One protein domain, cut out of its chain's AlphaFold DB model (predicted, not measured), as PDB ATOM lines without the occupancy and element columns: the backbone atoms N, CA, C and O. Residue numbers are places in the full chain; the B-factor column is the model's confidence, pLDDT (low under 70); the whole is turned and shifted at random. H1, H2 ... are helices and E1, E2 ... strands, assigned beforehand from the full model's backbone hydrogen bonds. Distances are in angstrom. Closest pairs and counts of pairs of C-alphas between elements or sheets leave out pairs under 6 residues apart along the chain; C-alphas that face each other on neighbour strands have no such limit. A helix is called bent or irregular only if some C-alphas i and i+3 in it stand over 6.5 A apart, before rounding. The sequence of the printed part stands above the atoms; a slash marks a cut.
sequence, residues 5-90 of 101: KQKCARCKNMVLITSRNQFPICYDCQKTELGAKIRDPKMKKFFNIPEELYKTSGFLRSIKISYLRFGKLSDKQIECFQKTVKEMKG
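This is residues 5 to 90 of the 101 residues of an uncharacterized protein of uncultured archaeon (UniProt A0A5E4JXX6). Helix H4 runs through the middle; H1 packs along one side of it, and H5 folds back past its first half as the other arm of a loose helical hairpin. Short H3 makes a corner with the beginning of H4, while a small strand hairpin, E1 and E2, lies at one end of the longest axis and short H2, touching no other named helix, lies toward the other. The printed part has 86 residues, with two named strands and then five named helices in the order E1 E2 H1 H2 H3 H4 H5; the sheet E1 - E2 is antiparallel and the class is mostly helix. The whole is compact, with a radius of gyration of the C-alphas of 13.2 A and spans of 36 by 28 by 22 A.

Begin at E1, residues 5 to 7, and E2, residues 14 to 17: this hairpin is antiparallel at 125 degrees, with N 6 to O 15 at 3.0 A and N 15 to O 6 at 2.8 A, both within hydrogen-bond range. Go on to H1, residues 27 to 34, which touches H4, residues 58 to 70, at a shallow tilt of 31 degrees, the same way; their closest C-alphas, of Leu 34 and Ile 65, are 6.3 A apart. H2, residues 41 to 46, is apart from H1 and H4. H3, residues 51 to 56, and H4 touch only at the corner by their link, and only just, with 3 pairs of C-alphas within 8 A; the closest are those of Tyr 54 and Arg 61, 5.8 A. H5, residues 75 to 90, touches H4 at residues 60 to 63 alone, closest at the C-alphas of Leu 60 and Phe 81, 6.6 A; this helical hairpin runs opposite ways at a shallow tilt of 32 degrees, only just short of steep. H4 is the hub, touching three helices. In H2, H3, H4 and H5 every O i to N i+4 pair is within hydrogen-bond range; in H1 2 of 4 are, and 4 of 5 O i to N i+3 pairs.

Find C-alpha 5 at (73.594, 16.041, 32.418), where E1 begins its 7.1 A; E2 is 9.6 A long. H1, 9.4 A, is only just irregular, with C-alphas 29 and 32 6.51 A apart. H2 and H3 measure 8.7 A and 8.9 A. Find C-alpha 58 at (80.880, 4.122, 31.553); from there H4 runs 18.1 A. H5 runs 22.2 A to C-alpha 90 at (83.534, -3.317, 14.848).

Look to Lys 5 and Pro 41 for the two C-alphas farthest apart, 37.3 A. The printed part has no cut, and no link between named elements is long. Its mean pLDDT is 86.5, and residue 90 alone is under 70.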
ATOM      1  N   LYS A   5      72.489  15.307  31.796       86.62
ATOM      2  CA  LYS A   5      73.594  16.041  32.418       86.62
ATOM      3  C   LYS A   5      73.363  16.058  33.924       86.62
ATOM      4  O   LYS A   5      72.357  16.592  34.380       86.62
ATOM      5  N   GLN A   6      74.282  15.475  34.684       87.81
ATOM      6  CA  GLN A   6      74.269  15.534  36.146       87.81
ATOM      7  C   GLN A   6      75.652  15.871  36.691       87.81
ATOM      8  O   GLN A   6      76.663  15.657  36.027       87.81
ATOM      9  N   LYS A   7      75.704  16.406  37.913       90.62
ATOM     10  CA  LYS A   7      76.969  16.667  38.606       90.62
ATOM     11  C   LYS A   7      77.578  15.348  39.076       90.62
ATOM     12  O   LYS A   7      76.887  14.516  39.652       90.62
ATOM     13  N   CYS A   8      78.877  15.182  38.861       89.94
ATOM     14  CA  CYS A   8      79.649  14.071  39.390       89.94
ATOM     15  C   CYS A   8      79.556  14.063  40.919       89.94
ATOM     16  O   CYS A   8      79.804  15.082  41.563       89.94
ATOM     17  N   ALA A   9      79.275  12.905  41.508       87.75
ATOM     18  CA  ALA A   9      79.127  12.756  42.950       87.75
ATOM     19  C   ALA A   9      80.426  13.025  43.736       87.75
ATOM     20  O   ALA A   9      80.371  13.266  44.937       87.75
ATOM     21  N   ARG A  10      81.593  12.993  43.074       87.56
ATOM     22  CA  ARG A  10      82.904  13.257  43.694       87.56
ATOM     23  C   ARG A  10      83.405  14.675  43.440       87.56
ATOM     24  O   ARG A  10      83.568  15.443  44.379       87.56
ATOM     25  N   CYS A  11      83.638  15.030  42.177       88.06
ATOM     26  CA  CYS A  11      84.241  16.318  41.812       88.06
ATOM     27  C   CYS A  11      83.231  17.417  41.459       88.06
ATOM     28  O   CYS A  11      83.640  18.528  41.152       88.06
ATOM     29  N   LYS A  12      81.922  17.129  41.458       87.00
ATOM     30  CA  LYS A  12      80.838  18.067  41.104       87.00
ATOM     31  C   LYS A  12      80.848  18.599  39.657       87.00
ATOM     32  O   LYS A  12      79.921  19.322  39.294       87.00
ATOM     33  N   ASN A  13      81.799  18.187  38.812       89.25
ATOM     34  CA  ASN A  13      81.807  18.495  37.376       89.25
ATOM     35  C   ASN A  13      80.610  17.872  36.652       89.25
ATOM     36  O   ASN A  13      80.142  16.798  37.027       89.25
ATOM     37  N   MET A  14      80.135  18.518  35.589       87.94
ATOM     38  CA  MET A  14      79.030  17.993  34.787       87.94
ATOM     39  C   MET A  14      79.470  16.760  33.994       87.94
ATOM     40  O   MET A  14      80.468  16.788  33.278       87.94
ATOM     41  N   VAL A  15      78.698  15.684  34.104       86.19
ATOM     42  CA  VAL A  15      78.910  14.424  33.393       86.19
ATOM     43  C   VAL A  15      77.643  13.992  32.671       86.19
ATOM     44  O   VAL A  15      76.525  14.261  33.117       86.19
ATOM     45  N   LEU A  16      77.836  13.306  31.549       85.12
ATOM     46  CA  LEU A  16      76.757  12.671  30.806       85.12
ATOM     47  C   LEU A  16      76.504  11.280  31.388       85.12
ATOM     48  O   LEU A  16      77.396  10.431  31.394       85.12
ATOM     49  N   ILE A  17      75.285  11.051  31.868       85.19
ATOM     50  CA  ILE A  17      74.801   9.735  32.295       85.19
ATOM     51  C   ILE A  17      73.695   9.259  31.364       85.19
ATOM     52  O   ILE A  17      72.990  10.052  30.744       85.19
ATOM     53  N   THR A  18      73.532   7.949  31.268       81.50
ATOM     54  CA  THR A  18      72.596   7.317  30.331       81.50
ATOM     55  C   THR A  18      71.292   6.889  31.005       81.50
ATOM     56  O   THR A  18      70.312   6.602  30.325       81.50
ATOM     57  N   SER A  19      71.255   6.889  32.341       79.94
ATOM     58  CA  SER A  19      70.083   6.583  33.164       79.94
ATOM     59  C   SER A  19      70.003   7.537  34.354       79.94
ATOM     60  O   SER A  19      71.027   7.839  34.960       79.94
ATOM     61  N   ARG A  20      68.794   7.989  34.716       80.12
ATOM     62  CA  ARG A  20      68.564   8.920  35.841       80.12
ATOM     63  C   ARG A  20      68.958   8.347  37.203       80.12
ATOM     64  O   ARG A  20      69.347   9.110  38.076       80.12
ATOM     65  N   ASN A  21      68.871   7.028  37.364       82.69
ATOM     66  CA  ASN A  21      69.180   6.348  38.625       82.69
ATOM     67  C   ASN A  21      70.655   5.931  38.711       82.69
ATOM     68  O   ASN A  21      71.083   5.346  39.705       82.69
ATOM     69  N   GLN A  22      71.439   6.175  37.659       80.69
ATOM     70  CA  GLN A  22      72.853   5.841  37.652       80.69
ATOM     71  C   GLN A  22      73.617   6.819  38.537       80.69
ATOM     72  O   GLN A  22      73.455   8.029  38.420       80.69
ATOM     73  N   PHE A  23      74.528   6.295  39.352       85.06
ATOM     74  CA  PHE A  23      75.421   7.127  40.145       85.06
ATOM     75  C   PHE A  23      76.409   7.887  39.227       85.06
ATOM     76  O   PHE A  23      77.224   7.250  38.544       85.06
ATOM     77  N   PRO A  24      76.347   9.233  39.158       85.50
ATOM     78  CA  PRO A  24      77.131  10.013  38.205       85.50
ATOM     79  C   PRO A  24      78.587  10.131  38.676       85.50
ATOM     80  O   PRO A  24      78.884  10.856  39.622       85.50
ATOM     81  N   ILE A  25      79.524   9.447  38.011       88.75
ATOM     82  CA  ILE A  25      80.970   9.593  38.265       88.75
ATOM     83  C   ILE A  25      81.706   9.878  36.950       88.75
ATOM     84  O   ILE A  25      81.515   9.174  35.956       88.75
ATOM     85  N   CYS A  26      82.570  10.899  36.942       88.25
ATOM     86  CA  CYS A  26      83.414  11.215  35.788       88.25
ATOM     87  C   CYS A  26      84.553  10.199  35.599       88.25
ATOM     88  O   CYS A  26      84.912   9.449  36.510       88.25
ATOM     89  N   TYR A  27      85.133  10.196  34.397       87.06
ATOM     90  CA  TYR A  27      86.300   9.374  34.071       87.06
ATOM     91  C   TYR A  27      87.468   9.644  35.022       87.06
ATOM     92  O   TYR A  27      88.026   8.703  35.577       87.06
ATOM     93  N   ASP A  28      87.768  10.913  35.291       87.69
ATOM     94  CA  ASP A  28      88.920  11.308  36.110       87.69
ATOM     95  C   ASP A  28      88.822  10.766  37.536       87.69
ATOM     96  O   ASP A  28      89.775  10.200  38.063       87.69
ATOM     97  N   CYS A  29      87.632  10.835  38.136       88.25
ATOM     98  CA  CYS A  29      87.391  10.284  39.463       88.25
ATOM     99  C   CYS A  29      87.439   8.752  39.506       88.25
ATOM    100  O   CYS A  29      87.675   8.189  40.574       88.25
ATOM    101  N   GLN A  30      87.183   8.076  38.383       87.69
ATOM    102  CA  GLN A  30      87.306   6.621  38.267       87.69
ATOM    103  C   GLN A  30      88.723   6.180  37.893       87.69
ATOM    104  O   GLN A  30      89.087   5.040  38.172       87.69
ATOM    105  N   LYS A  31      89.540   7.058  37.301       87.38
ATOM    106  CA  LYS A  31      90.897   6.751  36.827       87.38
ATOM    107  C   LYS A  31      91.780   6.177  37.933       87.38
ATOM    108  O   LYS A  31      92.468   5.187  37.701       87.38
ATOM    109  N   THR A  32      91.696   6.738  39.138       84.94
ATOM    110  CA  THR A  32      92.430   6.250  40.314       84.94
ATOM    111  C   THR A  32      92.082   4.798  40.641       84.94
ATOM    112  O   THR A  32      92.972   3.992  40.891       84.94
ATOM    113  N   GLU A  33      90.799   4.434  40.575       84.56
ATOM    114  CA  GLU A  33      90.355   3.055  40.816       84.56
ATOM    115  C   GLU A  33      90.753   2.132  39.658       84.56
ATOM    116  O   GLU A  33      91.208   1.018  39.885       84.56
ATOM    117  N   LEU A  34      90.661   2.603  38.411       84.94
ATOM    118  CA  LEU A  34      91.031   1.828  37.220       84.94
ATOM    119  C   LEU A  34      92.530   1.496  37.147       84.94
ATOM    120  O   LEU A  34      92.899   0.545  36.454       84.94
ATOM    121  N   GLY A  35      93.375   2.274  37.825       81.56
ATOM    122  CA  GLY A  35      94.819   2.061  37.913       81.56
ATOM    123  C   GLY A  35      95.245   0.981  38.912       81.56
ATOM    124  O   GLY A  35      96.433   0.666  38.989       81.56
ATOM    125  N   ALA A  36      94.315   0.400  39.676       84.88
ATOM    126  CA  ALA A  36      94.652  -0.641  40.639       84.88
ATOM    127  C   ALA A  36      95.230  -1.896  39.953       84.88
ATOM    128  O   ALA A  36      94.808  -2.304  38.866       84.88
ATOM    129  N   LYS A  37      96.221  -2.519  40.603       81.88
ATOM    130  CA  LYS A  37      96.925  -3.695  40.073       81.88
ATOM    131  C   LYS A  37      96.004  -4.919  40.070       81.88
ATOM    132  O   LYS A  37      95.533  -5.347  41.121       81.88
ATOM    133  N   ILE A  38      95.824  -5.525  38.898       86.00
ATOM    134  CA  ILE A  38      95.155  -6.822  38.744       86.00
ATOM    135  C   ILE A  38      96.179  -7.931  38.989       86.00
ATOM    136  O   ILE A  38      97.195  -7.992  38.293       86.00
ATOM    137  N   ARG A  39      95.912  -8.798  39.972       83.38
ATOM    138  CA  ARG A  39      96.787  -9.932  40.313       83.38
ATOM    139  C   ARG A  39      96.626 -11.099  39.335       83.38
ATOM    140  O   ARG A  39      97.618 -11.726  38.982       83.38
ATOM    141  N   ASP A  40      95.411 -11.344  38.843       87.25
ATOM    142  CA  ASP A  40      95.144 -12.473  37.951       87.25
ATOM    143  C   ASP A  40      95.620 -12.213  36.511       87.25
ATOM    144  O   ASP A  40      95.130 -11.292  35.844       87.25
ATOM    145  N   PRO A  41      96.507 -13.053  35.952       86.88
ATOM    146  CA  PRO A  41      97.043 -12.850  34.606       86.88
ATOM    147  C   PRO A  41      95.973 -12.982  33.513       86.88
ATOM    148  O   PRO A  41      96.034 -12.277  32.503       86.88
ATOM    149  N   LYS A  42      94.962 -13.841  33.717       86.62
ATOM    150  CA  LYS A  42      93.820 -13.991  32.798       86.62
ATOM    151  C   LYS A  42      93.011 -12.693  32.712       86.62
ATOM    152  O   LYS A  42      92.772 -12.186  31.618       86.62
ATOM    153  N   MET A  43      92.670 -12.115  33.862       86.38
ATOM    154  CA  MET A  43      91.887 -10.876  33.926       86.38
ATOM    155  C   MET A  43      92.704  -9.665  33.480       86.38
ATOM    156  O   MET A  43      92.177  -8.772  32.824       86.38
ATOM    157  N   LYS A  44      94.017  -9.659  33.728       87.94
ATOM    158  CA  LYS A  44      94.918  -8.630  33.199       87.94
ATOM    159  C   LYS A  44      94.874  -8.562  31.669       87.94
ATOM    160  O   LYS A  44      94.802  -7.466  31.124       87.94
ATOM    161  N   LYS A  45      94.876  -9.711  30.980       87.62
ATOM    162  CA  LYS A  45      94.719  -9.770  29.514       87.62
ATOM    163  C   LYS A  45      93.318  -9.346  29.072       87.62
ATOM    164  O   LYS A  45      93.189  -8.618  28.097       87.62
ATOM    165  N   PHE A  46      92.288  -9.759  29.809       87.31
ATOM    166  CA  PHE A  46      90.894  -9.418  29.519       87.31
ATOM    167  C   PHE A  46      90.630  -7.905  29.544       87.31
ATOM    168  O   PHE A  46      89.970  -7.365  28.660       87.31
ATOM    169  N   PHE A  47      91.197  -7.210  30.530       88.31
ATOM    170  CA  PHE A  47      91.083  -5.759  30.679       88.31
ATOM    171  C   PHE A  47      92.142  -4.966  29.903       88.31
ATOM    172  O   PHE A  47      92.230  -3.747  30.060       88.31
ATOM    173  N   ASN A  48      92.944  -5.624  29.062       87.69
ATOM    174  CA  ASN A  48      93.923  -4.961  28.210       87.69
ATOM    175  C   ASN A  48      93.252  -4.418  26.937       87.69
ATOM    176  O   ASN A  48      93.428  -4.951  25.841       87.69
ATOM    177  N   ILE A  49      92.421  -3.388  27.102       86.94
ATOM    178  CA  ILE A  49      91.727  -2.698  26.010       86.94
ATOM    179  C   ILE A  49      92.216  -1.245  25.878       86.94
ATOM    180  O   ILE A  49      92.716  -0.690  26.861       86.94
ATOM    181  N   PRO A  50      92.054  -0.610  24.700       87.69
ATOM    182  CA  PRO A  50      92.442   0.783  24.493       87.69
ATOM    183  C   PRO A  50      91.785   1.736  25.502       87.69
ATOM    184  O   PRO A  50      90.597   1.608  25.807       87.69
ATOM    185  N   GLU A  51      92.542   2.725  25.985       85.81
ATOM    186  CA  GLU A  51      92.057   3.712  26.963       85.81
ATOM    187  C   GLU A  51      90.860   4.523  26.437       85.81
ATOM    188  O   GLU A  51      89.971   4.896  27.203       85.81
ATOM    189  N   GLU A  52      90.793   4.738  25.124       86.31
ATOM    190  CA  GLU A  52      89.687   5.428  24.454       86.31
ATOM    191  C   GLU A  52      88.337   4.750  24.716       86.31
ATOM    192  O   GLU A  52      87.347   5.425  25.003       86.31
ATOM    193  N   LEU A  53      88.300   3.412  24.745       85.75
ATOM    194  CA  LEU A  53      87.078   2.664  25.054       85.75
ATOM    195  C   LEU A  53      86.625   2.896  26.499       85.75
ATOM    196  O   LEU A  53      85.427   2.998  26.771       85.75
ATOM    197  N   TYR A  54      87.572   3.034  27.431       87.12
ATOM    198  CA  TYR A  54      87.256   3.371  28.816       87.12
ATOM    199  C   TYR A  54      86.746   4.805  28.964       87.12
ATOM    200  O   TYR A  54      85.867   5.044  29.789       87.12
ATOM    201  N   LYS A  55      87.253   5.760  28.178       85.12
ATOM    202  CA  LYS A  55      86.755   7.144  28.197       85.12
ATOM    203  C   LYS A  55      85.314   7.211  27.699       85.12
ATOM    204  O   LYS A  55      84.459   7.786  28.375       85.12
ATOM    205  N   THR A  56      85.034   6.536  26.589       82.88
ATOM    206  CA  THR A  56      83.718   6.548  25.942       82.88
ATOM    207  C   THR A  56      82.670   5.762  26.731       82.88
ATOM    208  O   THR A  56      81.542   6.224  26.896       82.88
ATOM    209  N   SER A  57      83.018   4.588  27.271       84.94
ATOM    210  CA  SER A  57      82.055   3.712  27.943       84.94
ATOM    211  C   SER A  57      82.138   3.787  29.466       84.94
ATOM    212  O   SER A  57      83.112   3.356  30.085       84.94
ATOM    213  N   GLY A  58      81.064   4.262  30.102       83.38
ATOM    214  CA  GLY A  58      80.880   4.122  31.553       83.38
ATOM    215  C   GLY A  58      80.722   2.663  32.000       83.38
ATOM    216  O   GLY A  58      81.143   2.308  33.098       83.38
ATOM    217  N   PHE A  59      80.173   1.807  31.134       86.62
ATOM    218  CA  PHE A  59      79.946   0.389  31.418       86.62
ATOM    219  C   PHE A  59      81.255  -0.407  31.508       86.62
ATOM    220  O   PHE A  59      81.471  -1.145  32.464       86.62
ATOM    221  N   LEU A  60      82.189  -0.216  30.568       88.94
ATOM    222  CA  LEU A  60      83.485  -0.915  30.619       88.94
ATOM    223  C   LEU A  60      84.269  -0.551  31.889       88.94
ATOM    224  O   LEU A  60      84.939  -1.400  32.483       88.94
ATOM    225  N   ARG A  61      84.147   0.706  32.334       90.19
ATOM    226  CA  ARG A  61      84.731   1.173  33.594       90.19
ATOM    227  C   ARG A  61      84.086   0.512  34.803       90.19
ATOM    228  O   ARG A  61      84.814   0.067  35.686       90.19
ATOM    229  N   SER A  62      82.755   0.419  34.846       88.00
ATOM    230  CA  SER A  62      82.062  -0.190  35.984       88.00
ATOM    231  C   SER A  62      82.412  -1.668  36.140       88.00
ATOM    232  O   SER A  62      82.712  -2.075  37.255       88.00
ATOM    233  N   ILE A  63      82.500  -2.439  35.050       90.44
ATOM    234  CA  ILE A  63      82.905  -3.856  35.098       90.44
ATOM    235  C   ILE A  63      84.316  -4.015  35.670       90.44
ATOM    236  O   ILE A  63      84.536  -4.838  36.560       90.44
ATOM    237  N   LYS A  64      85.273  -3.199  35.210       89.50
ATOM    238  CA  LYS A  64      86.645  -3.241  35.730       89.50
ATOM    239  C   LYS A  64      86.697  -2.877  37.216       89.50
ATOM    240  O   LYS A  64      87.349  -3.574  37.985       89.50
ATOM    241  N   ILE A  65      85.982  -1.833  37.633       89.38
ATOM    242  CA  ILE A  65      85.900  -1.430  39.045       89.38
ATOM    243  C   ILE A  65      85.236  -2.526  39.889       89.38
ATOM    244  O   ILE A  65      85.729  -2.840  40.968       89.38
ATOM    245  N   SER A  66      84.157  -3.145  39.407       89.31
ATOM    246  CA  SER A  66      83.495  -4.260  40.088       89.31
ATOM    247  C   SER A  66      84.449  -5.430  40.299       89.31
ATOM    248  O   SER A  66      84.541  -5.937  41.413       89.31
ATOM    249  N   TYR A  67      85.213  -5.811  39.277       90.44
ATOM    250  CA  TYR A  67      86.225  -6.852  39.422       90.44
ATOM    251  C   TYR A  67      87.318  -6.464  40.428       90.44
ATOM    252  O   TYR A  67      87.683  -7.273  41.270       90.44
ATOM    253  N   LEU A  68      87.801  -5.221  40.402       88.56
ATOM    254  CA  LEU A  68      88.813  -4.751  41.354       88.56
ATOM    255  C   LEU A  68      88.308  -4.717  42.804       88.56
ATOM    256  O   LEU A  68      89.084  -4.962  43.721       88.56
ATOM    257  N   ARG A  69      87.020  -4.421  43.018       87.38
ATOM    258  CA  ARG A  69      86.404  -4.367  44.353       87.38
ATOM    259  C   ARG A  69      86.047  -5.744  44.902       87.38
ATOM    260  O   ARG A  69      86.240  -5.989  46.086       87.38
ATOM    261  N   PHE A  70      85.493  -6.617  44.064       87.88
ATOM    262  CA  PHE A  70      84.934  -7.899  44.502       87.88
ATOM    263  C   PHE A  70      85.817  -9.105  44.164       87.88
ATOM    264  O   PHE A  70      85.538 -10.205  44.633       87.88
ATOM    265  N   GLY A  71      86.841  -8.936  43.324       84.75
ATOM    266  CA  GLY A  71      87.741 -10.002  42.872       84.75
ATOM    267  C   GLY A  71      87.101 -11.026  41.929       84.75
ATOM    268  O   GLY A  71      87.766 -11.969  41.511       84.75
ATOM    269  N   LYS A  72      85.818 -10.865  41.581       86.81
ATOM    270  CA  LYS A  72      85.055 -11.808  40.756       86.81
ATOM    271  C   LYS A  72      84.120 -11.091  39.789       86.81
ATOM    272  O   LYS A  72      83.642  -9.993  40.069       86.81
ATOM    273  N   LEU A  73      83.853 -11.746  38.664       87.75
ATOM    274  CA  LEU A  73      82.850 -11.361  37.672       87.75
ATOM    275  C   LEU A  73      81.961 -12.564  37.395       87.75
ATOM    276  O   LEU A  73      82.440 -13.696  37.431       87.75
ATOM    277  N   SER A  74      80.687 -12.323  37.105       88.62
ATOM    278  CA  SER A  74      79.814 -13.374  36.587       88.62
ATOM    279  C   SER A  74      80.090 -13.634  35.107       88.62
ATOM    280  O   SER A  74      80.498 -12.729  34.374       88.62
ATOM    281  N   ASP A  75      79.796 -14.843  34.635       88.12
ATOM    282  CA  ASP A  75      79.984 -15.206  33.223       88.12
ATOM    283  C   ASP A  75      79.208 -14.269  32.291       88.12
ATOM    284  O   ASP A  75      79.727 -13.812  31.276       88.12
ATOM    285  N   LYS A  76      78.006 -13.859  32.715       88.94
ATOM    286  CA  LYS A  76      77.193 -12.857  32.014       88.94
ATOM    287  C   LYS A  76      77.894 -11.500  31.917       88.94
ATOM    288  O   LYS A  76      77.825 -10.847  30.883       88.94
ATOM    289  N   GLN A  77      78.578 -11.054  32.976       86.31
ATOM    290  CA  GLN A  77      79.350  -9.805  32.945       86.31
ATOM    291  C   GLN A  77      80.537  -9.900  31.982       86.31
ATOM    292  O   GLN A  77      80.814  -8.938  31.265       86.31
ATOM    293  N   ILE A  78      81.212 -11.052  31.949       89.31
ATOM    294  CA  ILE A  78      82.335 -11.317  31.041       89.31
ATOM    295  C   ILE A  78      81.848 -11.316  29.588       89.31
ATOM    296  O   ILE A  78      82.434 -10.635  28.745       89.31
ATOM    297  N   GLU A  79      80.753 -12.018  29.301       91.38
ATOM    298  CA  GLU A  79      80.144 -12.087  27.973       91.38
ATOM    299  C   GLU A  79      79.695 -10.701  27.488       91.38
ATOM    300  O   GLU A  79      80.072 -10.276  26.395       91.38
ATOM    301  N   CYS A  80      78.956  -9.958  28.318       89.06
ATOM    302  CA  CYS A  80      78.517  -8.604  27.985       89.06
ATOM    303  C   CYS A  80      79.703  -7.669  27.730       89.06
ATOM    304  O   CYS A  80      79.679  -6.904  26.772       89.06
ATOM    305  N   PHE A  81      80.767  -7.749  28.534       90.62
ATOM    306  CA  PHE A  81      81.967  -6.945  28.310       90.62
ATOM    307  C   PHE A  81      82.616  -7.263  26.959       90.62
ATOM    308  O   PHE A  81      82.945  -6.344  26.211       90.62
ATOM    309  N   GLN A  82      82.766  -8.545  26.607       89.25
ATOM    310  CA  GLN A  82      83.319  -8.933  25.308       89.25
ATOM    311  C   GLN A  82      82.452  -8.452  24.145       89.25
ATOM    312  O   GLN A  82      83.000  -7.950  23.163       89.25
ATOM    313  N   LYS A  83      81.122  -8.577  24.251       89.31
ATOM    314  CA  LYS A  83      80.178  -8.077  23.242       89.31
ATOM    315  C   LYS A  83      80.324  -6.573  23.058       89.31
ATOM    316  O   LYS A  83      80.613  -6.139  21.951       89.31
ATOM    317  N   THR A  84      80.289  -5.798  24.141       87.50
ATOM    318  CA  THR A  84      80.444  -4.338  24.072       87.50
ATOM    319  C   THR A  84      81.804  -3.919  23.508       87.50
ATOM    320  O   THR A  84      81.879  -2.985  22.716       87.50
ATOM    321  N   VAL A  85      82.899  -4.603  23.863       88.44
ATOM    322  CA  VAL A  85      84.222  -4.309  23.283       88.44
ATOM    323  C   VAL A  85      84.254  -4.623  21.786       88.44
ATOM    324  O   VAL A  85      84.849  -3.859  21.028       88.44
ATOM    325  N   LYS A  86      83.630  -5.724  21.348       87.69
ATOM    326  CA  LYS A  86      83.514  -6.068  19.924       87.69
ATOM    327  C   LYS A  86      82.659  -5.052  19.172       87.69
ATOM    328  O   LYS A  86      83.105  -4.572  18.140       87.69
ATOM    329  N   GLU A  87      81.501  -4.680  19.706       85.12
ATOM    330  CA  GLU A  87      80.608  -3.663  19.133       85.12
ATOM    331  C   GLU A  87      81.339  -2.327  18.966       85.12
ATOM    332  O   GLU A  87      81.355  -1.761  17.879       85.12
ATOM    333  N   MET A  88      82.052  -1.873  20.001       81.88
ATOM    334  CA  MET A  88      82.808  -0.620  19.944       81.88
ATOM    335  C   MET A  88      84.003  -0.651  18.981       81.88
ATOM    336  O   MET A  88      84.410   0.405  18.503       81.88
ATOM    337  N   LYS A  89      84.583  -1.828  18.710       78.69
ATOM    338  CA  LYS A  89      85.680  -1.997  17.741       78.69
ATOM    339  C   LYS A  89      85.191  -2.214  16.307       78.69
ATOM    340  O   LYS A  89      85.918  -1.885  15.379       78.69
ATOM    341  N   GLY A  90      84.023  -2.831  16.136       67.31
ATOM    342  CA  GLY A  90      83.534  -3.317  14.848       67.31
ATOM    343  C   GLY A  90      82.752  -2.287  14.042       67.31
ATOM    344  O   GLY A  90      82.875  -2.277  12.824       67.31
TER     345      GLY A  90